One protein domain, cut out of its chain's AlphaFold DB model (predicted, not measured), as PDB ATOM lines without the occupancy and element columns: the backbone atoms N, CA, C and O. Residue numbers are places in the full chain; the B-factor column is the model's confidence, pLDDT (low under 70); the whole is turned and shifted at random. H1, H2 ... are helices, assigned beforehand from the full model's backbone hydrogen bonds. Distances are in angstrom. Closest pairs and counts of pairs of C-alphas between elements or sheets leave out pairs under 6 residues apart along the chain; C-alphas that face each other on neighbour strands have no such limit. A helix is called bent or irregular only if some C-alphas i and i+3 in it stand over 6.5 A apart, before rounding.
ATOM      1  N   ARG A  31       1.425 126.654  68.771       90.50
ATOM      2  CA  ARG A  31       2.352 126.516  67.643       90.50
ATOM      3  C   ARG A  31       2.314 127.750  66.749       90.50
ATOM      4  O   ARG A  31       3.363 128.299  66.414       90.50
ATOM      5  N   THR A  32       1.113 128.223  66.433       93.44
ATOM      6  CA  THR A  32       0.907 129.458  65.675       93.44
ATOM      7  C   THR A  32       1.472 130.675  66.407       93.44
ATOM      8  O   THR A  32       2.169 131.483  65.796       93.44
ATOM      9  N   LEU A  33       1.276 130.790  67.725       94.00
ATOM     10  CA  LEU A  33       1.825 131.914  68.491       94.00
ATOM     11  C   LEU A  33       3.361 131.911  68.527       94.00
ATOM     12  O   LEU A  33       3.983 132.963  68.377       94.00
ATOM     13  N   HIS A  34       3.988 130.739  68.651       95.38
ATOM     14  CA  HIS A  34       5.441 130.617  68.529       95.38
ATOM     15  C   HIS A  34       5.943 130.953  67.117       95.38
ATOM     16  O   HIS A  34       6.983 131.597  66.990       95.38
ATOM     17  N   ALA A  35       5.206 130.581  66.067       96.50
ATOM     18  CA  ALA A  35       5.540 130.958  64.694       96.50
ATOM     19  C   ALA A  35       5.442 132.477  64.472       96.50
ATOM     20  O   ALA A  35       6.310 133.060  63.825       96.50
ATOM     21  N   ILE A  36       4.438 133.140  65.059       97.12
ATOM     22  CA  ILE A  36       4.337 134.607  65.056       97.12
ATOM     23  C   ILE A  36       5.543 135.215  65.781       97.12
ATOM     24  O   ILE A  36       6.200 136.105  65.243       97.12
ATOM     25  N   ALA A  37       5.877 134.703  66.968       97.25
ATOM     26  CA  ALA A  37       7.015 135.162  67.761       97.25
ATOM     27  C   ALA A  37       8.352 135.037  67.012       97.25
ATOM     28  O   ALA A  37       9.214 135.902  67.136       97.25
ATOM     29  N   GLU A  38       8.527 133.982  66.214       97.12
ATOM     30  CA  GLU A  38       9.721 133.780  65.392       97.12
ATOM     31  C   GLU A  38       9.925 134.891  64.352       97.12
ATOM     32  O   GLU A  38      11.067 135.263  64.066       97.12
ATOM     33  N   VAL A  39       8.823 135.423  63.815       97.31
ATOM     34  CA  VAL A  39       8.823 136.496  62.816       97.31
ATOM     35  C   VAL A  39       9.042 137.861  63.457       97.31
ATOM     36  O   VAL A  39       9.823 138.649  62.927       97.31
ATOM     37  N   VAL A  40       8.343 138.156  64.559       96.75
ATOM     38  CA  VAL A  40       8.238 139.532  65.078       96.75
ATOM     39  C   VAL A  40       9.192 139.867  66.220       96.75
ATOM     40  O   VAL A  40       9.418 141.043  66.493       96.75
ATOM     41  N   LEU A  41       9.741 138.864  66.910       97.06
ATOM     42  CA  LEU A  41      10.672 139.094  68.014       97.06
ATOM     43  C   LEU A  41      12.133 139.036  67.541       97.06
ATOM     44  O   LEU A  41      12.454 138.260  66.630       97.06
ATOM     45  N   PRO A  42      13.048 139.773  68.202       95.25
ATOM     46  CA  PRO A  42      14.472 139.745  67.878       95.25
ATOM     47  C   PRO A  42      15.045 138.326  67.819       95.25
ATOM     48  O   PRO A  42      14.631 137.423  68.559       95.25
ATOM     49  N   SER A  43      15.993 138.118  66.911       94.38
ATOM     50  CA  SER A  43      16.682 136.833  66.732       94.38
ATOM     51  C   SER A  43      17.645 136.514  67.873       94.38
ATOM     52  O   SER A  43      17.840 135.353  68.223       94.38
ATOM     53  N   GLU A  44      18.154 137.560  68.510       93.81
ATOM     54  CA  GLU A  44      19.101 137.587  69.617       93.81
ATOM     55  C   GLU A  44      18.541 136.911  70.873       93.81
ATOM     56  O   GLU A  44      19.297 136.391  71.685       93.81
ATOM     57  N   LEU A  45      17.211 136.846  71.007       93.12
ATOM     58  CA  LEU A  45      16.542 136.097  72.075       93.12
ATOM     59  C   LEU A  45      16.721 134.577  71.951       93.12
ATOM     60  O   LEU A  45      16.491 133.836  72.911       93.12
ATOM     61  N   GLY A  46      17.046 134.088  70.752       94.56
ATOM     62  CA  GLY A  46      17.031 132.669  70.430       94.56
ATOM     63  C   GLY A  46      15.651 132.020  70.609       94.56
ATOM     64  O   GLY A  46      14.647 132.647  70.960       94.56
ATOM     65  N   ALA A  47      15.580 130.712  70.369       93.75
ATOM     66  CA  ALA A  47      14.319 129.977  70.476       93.75
ATOM     67  C   ALA A  47      13.786 129.929  71.922       93.75
ATOM     68  O   ALA A  47      12.577 129.996  72.136       93.75
ATOM     69  N   ALA A  48      14.674 129.822  72.915       94.31
ATOM     70  CA  ALA A  48      14.288 129.767  74.323       94.31
ATOM     71  C   ALA A  48      13.734 131.109  74.827       94.31
ATOM     72  O   ALA A  48      12.662 131.119  75.432       94.31
ATOM     73  N   GLY A  49      14.395 132.231  74.518       94.62
ATOM     74  CA  GLY A  49      13.917 133.557  74.914       94.62
ATOM     75  C   GLY A  49      12.575 133.895  74.270       94.62
ATOM     76  O   GLY A  49      11.656 134.332  74.957       94.62
ATOM     77  N   ARG A  50      12.401 133.588  72.977       96.69
ATOM     78  CA  ARG A  50      11.112 133.777  72.283       96.69
ATOM     79  C   ARG A  50       9.983 132.954  72.905       96.69
ATOM     80  O   ARG A  50       8.879 133.472  73.053       96.69
ATOM     81  N   ARG A  51      10.244 131.701  73.309       95.56
ATOM     82  CA  ARG A  51       9.262 130.897  74.060       95.56
ATOM     83  C   ARG A  51       8.903 131.552  75.391       95.56
ATOM     84  O   ARG A  51       7.721 131.718  75.657       95.56
ATOM     85  N   GLY A  52       9.894 132.012  76.156       95.69
ATOM     86  CA  GLY A  52       9.654 132.713  77.420       95.69
ATOM     87  C   GLY A  52       8.797 133.974  77.263       95.69
ATOM     88  O   GLY A  52       7.912 134.225  78.081       95.69
ATOM     89  N   VAL A  53       8.992 134.738  76.182       96.94
ATOM     90  CA  VAL A  53       8.141 135.896  75.857       96.94
ATOM     91  C   VAL A  53       6.706 135.464  75.554       96.94
ATOM     92  O   VAL A  53       5.771 136.069  76.076       96.94
ATOM     93  N   VAL A  54       6.518 134.410  74.755       96.50
ATOM     94  CA  VAL A  54       5.186 133.859  74.453       96.50
ATOM     95  C   VAL A  54       4.484 133.376  75.721       96.50
ATOM     96  O   VAL A  54       3.332 133.737  75.952       96.50
ATOM     97  N   ASP A  55       5.178 132.629  76.579       95.56
ATOM     98  CA  ASP A  55       4.628 132.131  77.841       95.56
ATOM     99  C   ASP A  55       4.234 133.288  78.770       95.56
ATOM    100  O   ASP A  55       3.157 133.283  79.373       95.56
ATOM    101  N   GLY A  56       5.077 134.323  78.840       95.38
ATOM    102  CA  GLY A  56       4.793 135.558  79.564       95.38
ATOM    103  C   GLY A  56       3.560 136.286  79.028       95.38
ATOM    104  O   GLY A  56       2.731 136.731  79.822       95.38
ATOM    105  N   PHE A  57       3.407 136.362  77.706       95.81
ATOM    106  CA  PHE A  57       2.262 136.996  77.055       95.81
ATOM    107  C   PHE A  57       0.961 136.225  77.306       95.81
ATOM    108  O   PHE A  57      -0.047 136.818  77.687       95.81
ATOM    109  N   VAL A  58       0.981 134.897  77.173       94.25
ATOM    110  CA  VAL A  58      -0.180 134.039  77.465       94.25
ATOM    111  C   VAL A  58      -0.583 134.149  78.934       94.25
ATOM    112  O   VAL A  58      -1.770 134.273  79.243       94.25
ATOM    113  N   ARG A  59       0.395 134.156  79.847       94.56
ATOM    114  CA  ARG A  59       0.151 134.399  81.272       94.56
ATOM    115  C   ARG A  59      -0.483 135.769  81.501       94.56
ATOM    116  O   ARG A  59      -1.487 135.850  82.197       94.56
ATOM    117  N   TRP A  60       0.063 136.818  80.888       93.75
ATOM    118  CA  TRP A  60      -0.477 138.173  80.988       93.75
ATOM    119  C   TRP A  60      -1.936 138.250  80.519       93.75
ATOM    120  O   TRP A  60      -2.753 138.864  81.196       93.75
ATOM    121  N   LEU A  61      -2.290 137.577  79.419       93.56
ATOM    122  CA  LEU A  61      -3.673 137.516  78.932       93.56
ATOM    123  C   LEU A  61      -4.611 136.784  79.889       93.56
ATOM    124  O   LEU A  61      -5.742 137.220  80.092       93.56
ATOM    125  N   ARG A  62      -4.152 135.666  80.455       91.94
ATOM    126  CA  ARG A  62      -4.922 134.864  81.413       91.94
ATOM    127  C   ARG A  62      -5.199 135.639  82.699       91.94
ATOM    128  O   ARG A  62      -6.296 135.542  83.237       91.94
ATOM    129  N   ASP A  63      -4.205 136.383  83.166       93.06
ATOM    130  CA  ASP A  63      -4.247 137.102  84.438       93.06
ATOM    131  C   ASP A  63      -4.763 138.550  84.261       93.06
ATOM    132  O   ASP A  63      -4.785 139.326  85.216       93.06
ATOM    133  N   TYR A  64      -5.195 138.926  83.048       92.31
ATOM    134  CA  TYR A  64      -5.722 140.255  82.746       92.31
ATOM    135  C   TYR A  64      -7.060 140.494  83.450       92.31
ATOM    136  O   TYR A  64      -8.024 139.748  83.259       92.31
ATOM    137  N   VAL A  65      -7.147 141.593  84.198       91.62
ATOM    138  CA  VAL A  65      -8.375 142.017  84.878       91.62
ATOM    139  C   VAL A  65      -8.933 143.258  84.184       91.62
ATOM    140  O   VAL A  65      -8.222 144.241  83.997       91.62
ATOM    141  N   GLU A  66     -10.202 143.199  83.778       92.69
ATOM    142  CA  GLU A  66     -10.917 144.316  83.149       92.69
ATOM    143  C   GLU A  66     -11.400 145.329  84.207       92.69
ATOM    144  O   GLU A  66     -11.755 144.951  85.323       92.69
ATOM    145  N   GLY A  67     -11.467 146.617  83.845       89.75
ATOM    146  CA  GLY A  67     -12.066 147.673  84.676       89.75
ATOM    147  C   GLY A  67     -11.349 148.024  85.986       89.75
ATOM    148  O   GLY A  67     -11.929 148.739  86.799       89.75
ATOM    149  N   GLN A  81      -8.675 153.478  84.021       88.88
ATOM    150  CA  GLN A  81      -9.018 152.072  84.191       88.88
ATOM    151  C   GLN A  81      -8.508 151.242  83.019       88.88
ATOM    152  O   GLN A  81      -8.379 151.737  81.895       88.88
ATOM    153  N   THR A  82      -8.219 149.972  83.277       88.94
ATOM    154  CA  THR A  82      -7.949 148.988  82.226       88.94
ATOM    155  C   THR A  82      -9.175 148.822  81.332       88.94
ATOM    156  O   THR A  82     -10.295 148.683  81.831       88.94
ATOM    157  N   GLY A  83      -8.961 148.787  80.015       88.38
ATOM    158  CA  GLY A  83     -10.014 148.498  79.044       88.38
ATOM    159  C   GLY A  83     -10.421 147.015  79.017       88.38
ATOM    160  O   GLY A  83      -9.932 146.224  79.831       88.38
ATOM    161  N   PRO A  84     -11.286 146.624  78.064       91.00
ATOM    162  CA  PRO A  84     -11.656 145.229  77.830       91.00
ATOM    163  C   PRO A  84     -10.438 144.337  77.566       91.00
ATOM    164  O   PRO A  84      -9.429 144.801  77.035       91.00
ATOM    165  N   SER A  85     -10.543 143.048  77.893       91.81
ATOM    166  CA  SER A  85      -9.472 142.089  77.634       91.81
ATOM    167  C   SER A  85      -9.247 141.937  76.127       91.81
ATOM    168  O   SER A  85     -10.200 141.635  75.394       91.81
ATOM    169  N   PRO A  86      -7.997 142.072  75.646       93.12
ATOM    170  CA  PRO A  86      -7.690 141.931  74.228       93.12
ATOM    171  C   PRO A  86      -7.781 140.473  73.748       93.12
ATOM    172  O   PRO A  86      -7.918 140.225  72.552       93.12
ATOM    173  N   ALA A  87      -7.781 139.502  74.673       91.62
ATOM    174  CA  ALA A  87      -7.806 138.071  74.366       91.62
ATOM    175  C   ALA A  87      -8.994 137.658  73.480       91.62
ATOM    176  O   ALA A  87      -8.880 136.729  72.684       91.62
ATOM    177  N   LYS A  88     -10.124 138.370  73.577       90.25
ATOM    178  CA  LYS A  88     -11.341 138.083  72.800       90.25
ATOM    179  C   LYS A  88     -11.159 138.312  71.291       90.25
ATOM    180  O   LYS A  88     -11.889 137.713  70.510       90.25
ATOM    181  N   ALA A  89     -10.208 139.152  70.873       91.69
ATOM    182  CA  ALA A  89      -9.993 139.495  69.464       91.69
ATOM    183  C   ALA A  89      -9.088 138.497  68.719       91.69
ATOM    184  O   ALA A  89      -9.184 138.344  67.501       91.69
ATOM    185  N   TYR A  90      -8.208 137.801  69.438       93.44
ATOM    186  CA  TYR A  90      -7.127 137.029  68.828       93.44
ATOM    187  C   TYR A  90      -7.536 135.740  68.106       93.44
ATOM    188  O   TYR A  90      -6.935 135.470  67.068       93.44
ATOM    189  N   PRO A  91      -8.526 134.943  68.560       91.56
ATOM    190  CA  PRO A  91      -8.884 133.705  67.864       91.56
ATOM    191  C   PRO A  91      -9.257 133.923  66.392       91.56
ATOM    192  O   PRO A  91      -8.805 133.177  65.528       91.56
ATOM    193  N   ALA A  92     -10.002 134.991  66.086       91.75
ATOM    194  CA  ALA A  92     -10.371 135.328  64.712       91.75
ATOM    195  C   ALA A  92      -9.154 135.731  63.861       91.75
ATOM    196  O   ALA A  92      -9.056 135.348  62.699       91.75
ATOM    197  N   GLN A  93      -8.205 136.466  64.447       93.94
ATOM    198  CA  GLN A  93      -6.973 136.878  63.765       93.94
ATOM    199  C   GLN A  93      -6.065 135.677  63.477       93.94
ATOM    200  O   GLN A  93      -5.514 135.560  62.388       93.94
ATOM    201  N   VAL A  94      -5.950 134.754  64.434       92.38
ATOM    202  CA  VAL A  94      -5.181 133.511  64.289       92.38
ATOM    203  C   VAL A  94      -5.812 132.606  63.233       92.38
ATOM    204  O   VAL A  94      -5.107 132.098  62.368       92.38
ATOM    205  N   ALA A  95      -7.139 132.461  63.242       91.19
ATOM    206  CA  ALA A  95      -7.853 131.711  62.213       91.19
ATOM    207  C   ALA A  95      -7.640 132.307  60.809       91.19
ATOM    208  O   ALA A  95      -7.484 131.557  59.847       91.19
ATOM    209  N   ALA A  96      -7.572 133.638  60.693       91.94
ATOM    210  CA  ALA A  96      -7.328 134.326  59.426       91.94
ATOM    211  C   ALA A  96      -5.916 134.095  58.852       91.94
ATOM    212  O   ALA A  96      -5.737 134.222  57.643       91.94
ATOM    213  N   LEU A  97      -4.929 133.723  59.678       91.88
ATOM    214  CA  LEU A  97      -3.597 133.317  59.201       91.88
ATOM    215  C   LEU A  97      -3.601 131.918  58.562       91.88
ATOM    216  O   LEU A  97      -2.714 131.604  57.770       91.88
ATOM    217  N   GLY A  98      -4.606 131.094  58.872       91.12
ATOM    218  CA  GLY A  98      -4.760 129.737  58.355       91.12
ATOM    219  C   GLY A  98      -4.050 128.667  59.193       91.12
ATOM    220  O   GLY A  98      -3.030 128.906  59.836       91.12
ATOM    221  N   ALA A  99      -4.590 127.443  59.167       87.75
ATOM    222  CA  ALA A  99      -4.139 126.334  60.017       87.75
ATOM    223  C   ALA A  99      -2.698 125.867  59.734       87.75
ATOM    224  O   ALA A  99      -2.032 125.335  60.618       87.75
ATOM    225  N   THR A 100      -2.206 126.074  58.511       91.62
ATOM    226  CA  THR A 100      -0.850 125.692  58.087       91.62
ATOM    227  C   THR A 100       0.166 126.817  58.258       91.62
ATOM    228  O   THR A 100       1.332 126.628  57.921       91.62
ATOM    229  N   PHE A 101      -0.228 127.976  58.805       94.75
ATOM    230  CA  PHE A 101       0.652 129.139  58.950       94.75
ATOM    231  C   PHE A 101       1.992 128.788  59.605       94.75
ATOM    232  O   PHE A 101       3.047 129.201  59.133       94.75
ATOM    233  N   ALA A 102       1.963 127.988  60.675       93.88
ATOM    234  CA  ALA A 102       3.162 127.608  61.415       93.88
ATOM    235  C   ALA A 102       4.140 126.722  60.616       93.88
ATOM    236  O   ALA A 102       5.301 126.610  61.006       93.88
ATOM    237  N   GLU A 103       3.683 126.104  59.528       94.31
ATOM    238  CA  GLU A 103       4.456 125.190  58.676       94.31
ATOM    239  C   GLU A 103       5.045 125.898  57.450       94.31
ATOM    240  O   GLU A 103       5.921 125.351  56.780       94.31
ATOM    241  N   LEU A 104       4.602 127.129  57.175       95.88
ATOM    242  CA  LEU A 104       5.107 127.928  56.068       95.88
ATOM    243  C   LEU A 104       6.586 128.311  56.278       95.88
ATOM    244  O   LEU A 104       7.025 128.560  57.412       95.88
ATOM    245  N   PRO A 105       7.368 128.459  55.194       96.81
ATOM    246  CA  PRO A 105       8.700 129.047  55.259       96.81
ATOM    247  C   PRO A 105       8.688 130.414  55.955       96.81
ATOM    248  O   PRO A 105       7.728 131.178  55.856       96.81
ATOM    249  N   LEU A 106       9.777 130.768  56.648       94.94
ATOM    250  CA  LEU A 106       9.851 132.013  57.429       94.94
ATOM    251  C   LEU A 106       9.524 133.270  56.599       94.94
ATOM    252  O   LEU A 106       8.875 134.184  57.103       94.94
ATOM    253  N   ALA A 107       9.952 133.311  55.336       96.62
ATOM    254  CA  ALA A 107       9.666 134.425  54.433       96.62
ATOM    255  C   ALA A 107       8.161 134.574  54.143       96.62
ATOM    256  O   ALA A 107       7.642 135.687  54.160       96.62
ATOM    257  N   GLU A 108       7.451 133.462  53.949       97.25
ATOM    258  CA  GLU A 108       6.004 133.454  53.717       97.25
ATOM    259  C   GLU A 108       5.232 133.809  54.990       97.25
ATOM    260  O   GLU A 108       4.301 134.611  54.942       97.25
ATOM    261  N   ARG A 109       5.677 133.309  56.154       97.62
ATOM    262  CA  ARG A 109       5.122 133.715  57.458       97.62
ATOM    263  C   ARG A 109       5.253 135.219  57.679       97.62
ATOM    264  O   ARG A 109       4.306 135.858  58.138       97.62
ATOM    265  N   ARG A 110       6.408 135.792  57.323       97.31
ATOM    266  CA  ARG A 110       6.644 137.238  57.383       97.31
ATOM    267  C   ARG A 110       5.690 138.000  56.468       97.31
ATOM    268  O   ARG A 110       5.000 138.888  56.956       97.31
ATOM    269  N   ALA A 111       5.598 137.618  55.196       97.12
ATOM    270  CA  ALA A 111       4.716 138.279  54.237       97.12
ATOM    271  C   ALA A 111       3.236 138.223  54.665       97.12
ATOM    272  O   ALA A 111       2.522 139.222  54.571       97.12
ATOM    273  N   ALA A 112       2.779 137.084  55.194       96.88
ATOM    274  CA  ALA A 112       1.420 136.933  55.708       96.88
ATOM    275  C   ALA A 112       1.149 137.853  56.912       96.88
ATOM    276  O   ALA A 112       0.115 138.522  56.949       96.88
ATOM    277  N   ILE A 113       2.085 137.942  57.866       97.12
ATOM    278  CA  ILE A 113       1.967 138.859  59.011       97.12
ATOM    279  C   ILE A 113       1.975 140.321  58.552       97.12
ATOM    280  O   ILE A 113       1.139 141.095  59.007       97.12
ATOM    281  N   GLU A 114       2.877 140.708  57.649       96.19
ATOM    282  CA  GLU A 114       2.948 142.075  57.116       96.19
ATOM    283  C   GLU A 114       1.643 142.471  56.414       96.19
ATOM    284  O   GLU A 114       1.086 143.536  56.690       96.19
ATOM    285  N   SER A 115       1.097 141.581  55.578       95.88
ATOM    286  CA  SER A 115      -0.198 141.786  54.923       95.88
ATOM    287  C   SER A 115      -1.342 141.913  55.934       95.88
ATOM    288  O   SER A 115      -2.224 142.754  55.758       95.88
ATOM    289  N   ALA A 116      -1.348 141.100  56.994       95.69
ATOM    290  CA  ALA A 116      -2.382 141.145  58.027       95.69
ATOM    291  C   ALA A 116      -2.317 142.442  58.856       95.69
ATOM    292  O   ALA A 116      -3.349 143.069  59.104       95.69
ATOM    293  N   ILE A 117      -1.111 142.900  59.208       95.56
ATOM    294  CA  ILE A 117      -0.886 144.178  59.904       95.56
ATOM    295  C   ILE A 117      -1.345 145.355  59.033       95.56
ATOM    296  O   ILE A 117      -2.036 146.252  59.524       95.56
ATOM    297  N   ALA A 118      -1.013 145.337  57.737       94.88
ATOM    298  CA  ALA A 118      -1.444 146.363  56.792       94.88
ATOM    299  C   ALA A 118      -2.976 146.395  56.643       94.88
ATOM    300  O   ALA A 118      -3.579 147.468  56.684       94.88
ATOM    301  N   ALA A 119      -3.623 145.229  56.546       94.56
ATOM    302  CA  ALA A 119      -5.082 145.121  56.489       94.56
ATOM    303  C   ALA A 119      -5.761 145.630  57.774       94.56
ATOM    304  O   ALA A 119      -6.806 146.279  57.704       94.56
ATOM    305  N   ALA A 120      -5.139 145.401  58.935       93.88
ATOM    306  CA  ALA A 120      -5.582 145.926  60.227       93.88
ATOM    307  C   ALA A 120      -5.300 147.432  60.414       93.88
ATOM    308  O   ALA A 120      -5.736 148.011  61.408       93.88
ATOM    309  N   ARG A 121      -4.603 148.078  59.462       94.69
ATOM    310  CA  ARG A 121      -4.238 149.508  59.481       94.69
ATOM    311  C   ARG A 121      -3.490 149.921  60.753       94.69
ATOM    312  O   ARG A 121      -3.708 151.004  61.294       94.69
ATOM    313  N   ILE A 122      -2.608 149.052  61.245       93.00
ATOM    314  CA  ILE A 122      -1.784 149.359  62.416       93.00
ATOM    315  C   ILE A 122      -0.540 150.128  61.968       93.00
ATOM    316  O   ILE A 122       0.422 149.548  61.476       93.00
ATOM    317  N   GLU A 123      -0.558 151.446  62.154       90.06
ATOM    318  CA  GLU A 123       0.558 152.335  61.786       90.06
ATOM    319  C   GLU A 123       1.576 152.527  62.917       90.06
ATOM    320  O   GLU A 123       2.722 152.915  62.687       90.06
ATOM    321  N   ARG A 124       1.165 152.279  64.165       91.12
ATOM    322  CA  ARG A 124       2.001 152.444  65.355       91.12
ATOM    323  C   ARG A 124       1.780 151.289  66.317       91.12
ATOM    324  O   ARG A 124       0.641 150.905  66.575       91.12
ATOM    325  N   LEU A 125       2.872 150.794  66.898       92.62
ATOM    326  CA  LEU A 125       2.797 149.843  68.002       92.62
ATOM    327  C   LEU A 125       2.041 150.460  69.185       92.62
ATOM    328  O   LEU A 125       2.341 151.591  69.583       92.62
ATOM    329  N   PRO A 126       1.067 149.746  69.766       91.19
ATOM    330  CA  PRO A 126       0.362 150.257  70.923       91.19
ATOM    331  C   PRO A 126       1.279 150.242  72.156       91.19
ATOM    332  O   PRO A 126       2.183 149.419  72.275       91.19
ATOM    333  N   ASN A 127       1.031 151.139  73.113       88.31
ATOM    334  CA  ASN A 127       1.813 151.189  74.358       88.31
ATOM    335  C   ASN A 127       1.611 149.944  75.237       88.31
ATOM    336  O   ASN A 127       2.443 149.630  76.079       88.31
ATOM    337  N   ARG A 128       0.472 149.267  75.082       89.00
ATOM    338  CA  ARG A 128       0.134 147.987  75.707       89.00
ATOM    339  C   ARG A 128      -0.740 147.196  74.736       89.00
ATOM    340  O   ARG A 128      -1.437 147.838  73.948       89.00
ATOM    341  N   PRO A 129      -0.755 145.857  74.818       94.69
ATOM    342  CA  PRO A 129      -1.655 145.046  74.009       94.69
ATOM    343  C   PRO A 129      -3.105 145.531  74.120       94.69
ATOM    344  O   PRO A 129      -3.606 145.704  75.234       94.69
ATOM    345  N   ASN A 130      -3.762 145.776  72.986       92.56
ATOM    346  CA  ASN A 130      -5.113 146.352  72.953       92.56
ATOM    347  C   ASN A 130      -6.115 145.548  72.108       92.56
ATOM    348  O   ASN A 130      -7.270 145.952  71.986       92.56
ATOM    349  N   GLY A 131      -5.696 144.408  71.556       93.62
ATOM    350  CA  GLY A 131      -6.517 143.518  70.742       93.62
ATOM    351  C   GLY A 131      -6.517 143.876  69.257       93.62
ATOM    352  O   GLY A 131      -7.141 143.163  68.474       93.62
ATOM    353  N   GLY A 132      -5.834 144.954  68.852       93.88
ATOM    354  CA  GLY A 132      -5.833 145.441  67.473       93.88
ATOM    355  C   GLY A 132      -5.235 144.436  66.490       93.88
ATOM    356  O   GLY A 132      -5.832 144.165  65.452       93.88
ATOM    357  N   HIS A 133      -4.089 143.844  66.835       96.00
ATOM    358  CA  HIS A 133      -3.496 142.744  66.076       96.00
ATOM    359  C   HIS A 133      -2.521 141.945  66.954       96.00
ATOM    360  O   HIS A 133      -1.600 142.507  67.545       96.00
ATOM    361  N   ILE A 134      -2.667 140.619  67.009       95.81
ATOM    362  CA  ILE A 134      -1.911 139.740  67.918       95.81
ATOM    363  C   ILE A 134      -0.394 139.879  67.747       95.81
ATOM    364  O   ILE A 134       0.344 139.895  68.728       95.81
ATOM    365  N   ALA A 135       0.085 140.039  66.510       96.69
ATOM    366  CA  ALA A 135       1.512 140.186  66.239       96.69
ATOM    367  C   ALA A 135       2.069 141.516  66.778       96.69
ATOM    368  O   ALA A 135       3.154 141.543  67.357       96.69
ATOM    369  N   THR A 136       1.322 142.618  66.636       97.12
ATOM    370  CA  THR A 136       1.745 143.935  67.138       97.12
ATOM    371  C   THR A 136       1.605 144.030  68.644       97.12
ATOM    372  O   THR A 136       2.420 144.672  69.293       97.12
ATOM    373  N   ASP A 137       0.617 143.345  69.202       97.00
ATOM    374  CA  ASP A 137       0.418 143.241  70.638       97.00
ATOM    375  C   ASP A 137       1.507 142.393  71.303       97.00
ATOM    376  O   ASP A 137       2.018 142.780  72.351       97.00
ATOM    377  N   LEU A 138       1.944 141.301  70.671       97.25
ATOM    378  CA  LEU A 138       3.098 140.528  71.134       97.25
ATOM    379  C   LEU A 138       4.391 141.358  71.083       97.25
ATOM    380  O   LEU A 138       5.174 141.336  72.034       97.25
ATOM    381  N   MET A 139       4.600 142.128  70.008       97.38
ATOM    382  CA  MET A 139       5.714 143.082  69.926       97.38
ATOM    383  C   MET A 139       5.635 144.126  71.041       97.38
ATOM    384  O   MET A 139       6.607 144.324  71.763       97.38
ATOM    385  N   ALA A 140       4.477 144.768  71.217       96.94
ATOM    386  CA  ALA A 140       4.261 145.766  72.258       96.94
ATOM    387  C   ALA A 140       4.505 145.188  73.656       96.94
ATOM    388  O   ALA A 140       5.147 145.836  74.479       96.94
ATOM    389  N   PHE A 141       4.037 143.967  73.918       96.56
ATOM    390  CA  PHE A 141       4.287 143.263  75.169       96.56
ATOM    391  C   PHE A 141       5.787 143.087  75.432       96.56
ATOM    392  O   PHE A 141       6.266 143.436  76.509       96.56
ATOM    393  N   TYR A 142       6.542 142.604  74.440       96.88
ATOM    394  CA  TYR A 142       7.982 142.412  74.582       96.88
ATOM    395  C   TYR A 142       8.741 143.732  74.735       96.88
ATOM    396  O   TYR A 142       9.492 143.890  75.694       96.88
ATOM    397  N   PHE A 143       8.543 144.697  73.835       95.50
ATOM    398  CA  PHE A 143       9.314 145.946  73.838       95.50
ATOM    399  C   PHE A 143       9.039 146.827  75.063       95.50
ATOM    400  O   PHE A 143       9.882 147.639  75.432       95.50
ATOM    401  N   ASN A 144       7.902 146.633  75.738       93.81
ATOM    402  CA  ASN A 144       7.619 147.276  77.017       93.81
ATOM    403  C   ASN A 144       8.119 146.481  78.233       93.81
ATOM    404  O   ASN A 144       7.816 146.884  79.350       93.81
ATOM    405  N   SER A 145       8.880 145.396  78.071       93.88
ATOM    406  CA  SER A 145       9.425 144.608  79.189       93.88
ATOM    407  C   SER A 145      10.814 145.079  79.645       93.88
ATOM    408  O   SER A 145      11.567 145.688  78.875       93.88
ATOM    409  N   ALA A 146      11.189 144.746  80.886       93.12
ATOM    410  CA  ALA A 146      12.567 144.878  81.363       93.12
ATOM    411  C   ALA A 146      13.571 144.137  80.458       93.12
ATOM    412  O   ALA A 146      14.561 144.731  80.046       93.12
ATOM    413  N   ALA A 147      13.260 142.907  80.033       92.75
ATOM    414  CA  ALA A 147      14.148 142.097  79.194       92.75
ATOM    415  C   ALA A 147      14.487 142.753  77.840       92.75
ATOM    416  O   ALA A 147      15.605 142.619  77.344       92.75
ATOM    417  N   ALA A 148      13.545 143.481  77.229       94.50
ATOM    418  CA  ALA A 148      13.828 144.242  76.011       94.50
ATOM    419  C   ALA A 148      14.747 145.443  76.274       94.50
ATOM    420  O   ALA A 148      15.611 145.748  75.452       94.50
ATOM    421  N   SER A 149      14.588 146.099  77.428       93.94
ATOM    422  CA  SER A 149      15.479 147.185  77.852       93.94
ATOM    423  C   SER A 149      16.894 146.650  78.084       93.94
ATOM    424  O   SER A 149      17.854 147.200  77.550       93.94
ATOM    425  N   ASP A 150      17.009 145.530  78.794       94.56
ATOM    426  CA  ASP A 150      18.289 144.898  79.106       94.56
ATOM    427  C   ASP A 150      19.037 144.470  77.841       94.56
ATOM    428  O   ASP A 150      20.229 144.743  77.696       94.56
ATOM    429  N   LEU A 151      18.328 143.870  76.875       94.19
ATOM    430  CA  LEU A 151      18.908 143.482  75.591       94.19
ATOM    431  C   LEU A 151      19.373 144.696  74.773       94.19
ATOM    432  O   LEU A 151      20.460 144.660  74.195       94.19
ATOM    433  N   CYS A 152      18.579 145.772  74.742       93.44
ATOM    434  CA  CYS A 152      18.905 147.002  74.017       93.44
ATOM    435  C   CYS A 152      20.212 147.633  74.524       93.44
ATOM    436  O   CYS A 152      21.077 148.005  73.731       93.44
ATOM    437  N   TYR A 153      20.381 147.694  75.846       94.00
ATOM    438  CA  TYR A 153      21.569 148.270  76.480       94.00
ATOM    439  C   TYR A 153      22.692 147.256  76.733       94.00
ATOM    440  O   TYR A 153      23.777 147.651  77.159       94.00
ATOM    441  N   ARG A 154      22.455 145.965  76.470       93.88
ATOM    442  CA  ARG A 154      23.351 144.843  76.806       93.88
ATOM    443  C   ARG A 154      23.781 144.843  78.275       93.88
ATOM    444  O   ARG A 154      24.918 144.503  78.600       93.88
TER     445      ARG A 154
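What this domain is: This is residues 31 to 67 and 81 to 154 of the 176 residues of an uncharacterized protein of Acidobacteria bacterium (UniProt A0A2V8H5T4). Helices cross one another round a short core helix, H5; the longest helix, the kinked H2, crosses it, and H1 packs on both. H4 crosses H1 away from H2, H3 meets the beginning of H5, and H6 lies at a far end. The printed part has 111 residues with six named helices, H1 to H6 in order, and no named strand: all helix. It is compact, with a radius of gyration of the C-alphas of 13.7 A and spans of 39 by 35 by 25 A.

Where its parts are: Find C-alpha 43 at (16.682, 136.833, 66.732); from there H2 runs 26.2 A to residue 62. It has a kink of 67 degrees near residue 50 and is irregular, with C-alphas 44 and 47 9.0 A apart. H1, residues 31 to 40, precedes it. Look next at H3, residues 90 to 97, H4, residues 106 to 119 and 19.9 A long, and H5, residues 134 to 143. H6, residues 146 to 153, ends at C-alpha 153, (21.569, 148.270, 76.480).

How they stand to each other: With residues 47 to 54 alone, H2 touches H1, closest at C-alphas 50 and 37, 6.3 A. H5, the hub, touches four helices, among them H1, closest at C-alphas 135 and 36, 6.4 A, at a steep tilt of 58 degrees. H1 and H4 touch about perpendicular, 83 degrees, closest at C-alphas 39 and 110, 5.9 A. H3 and H5 only just touch, with 3 pairs of C-alphas within 8 A, closest at 90 and 134, 5.9 A. H6 and H2 are near each other; H2 and H4 are apart. Each O i to N i+4 pair is within hydrogen-bond range in H1, H3, H4, H5 and H6, and 14 of 16 in H2.

The domain as a whole: Residues 68 to 80 are not printed; C-alphas 67 and 81 are 5.4 A apart across the cut. Residues 120 to 133 make the long link. No printed residue is under 70 in pLDDT.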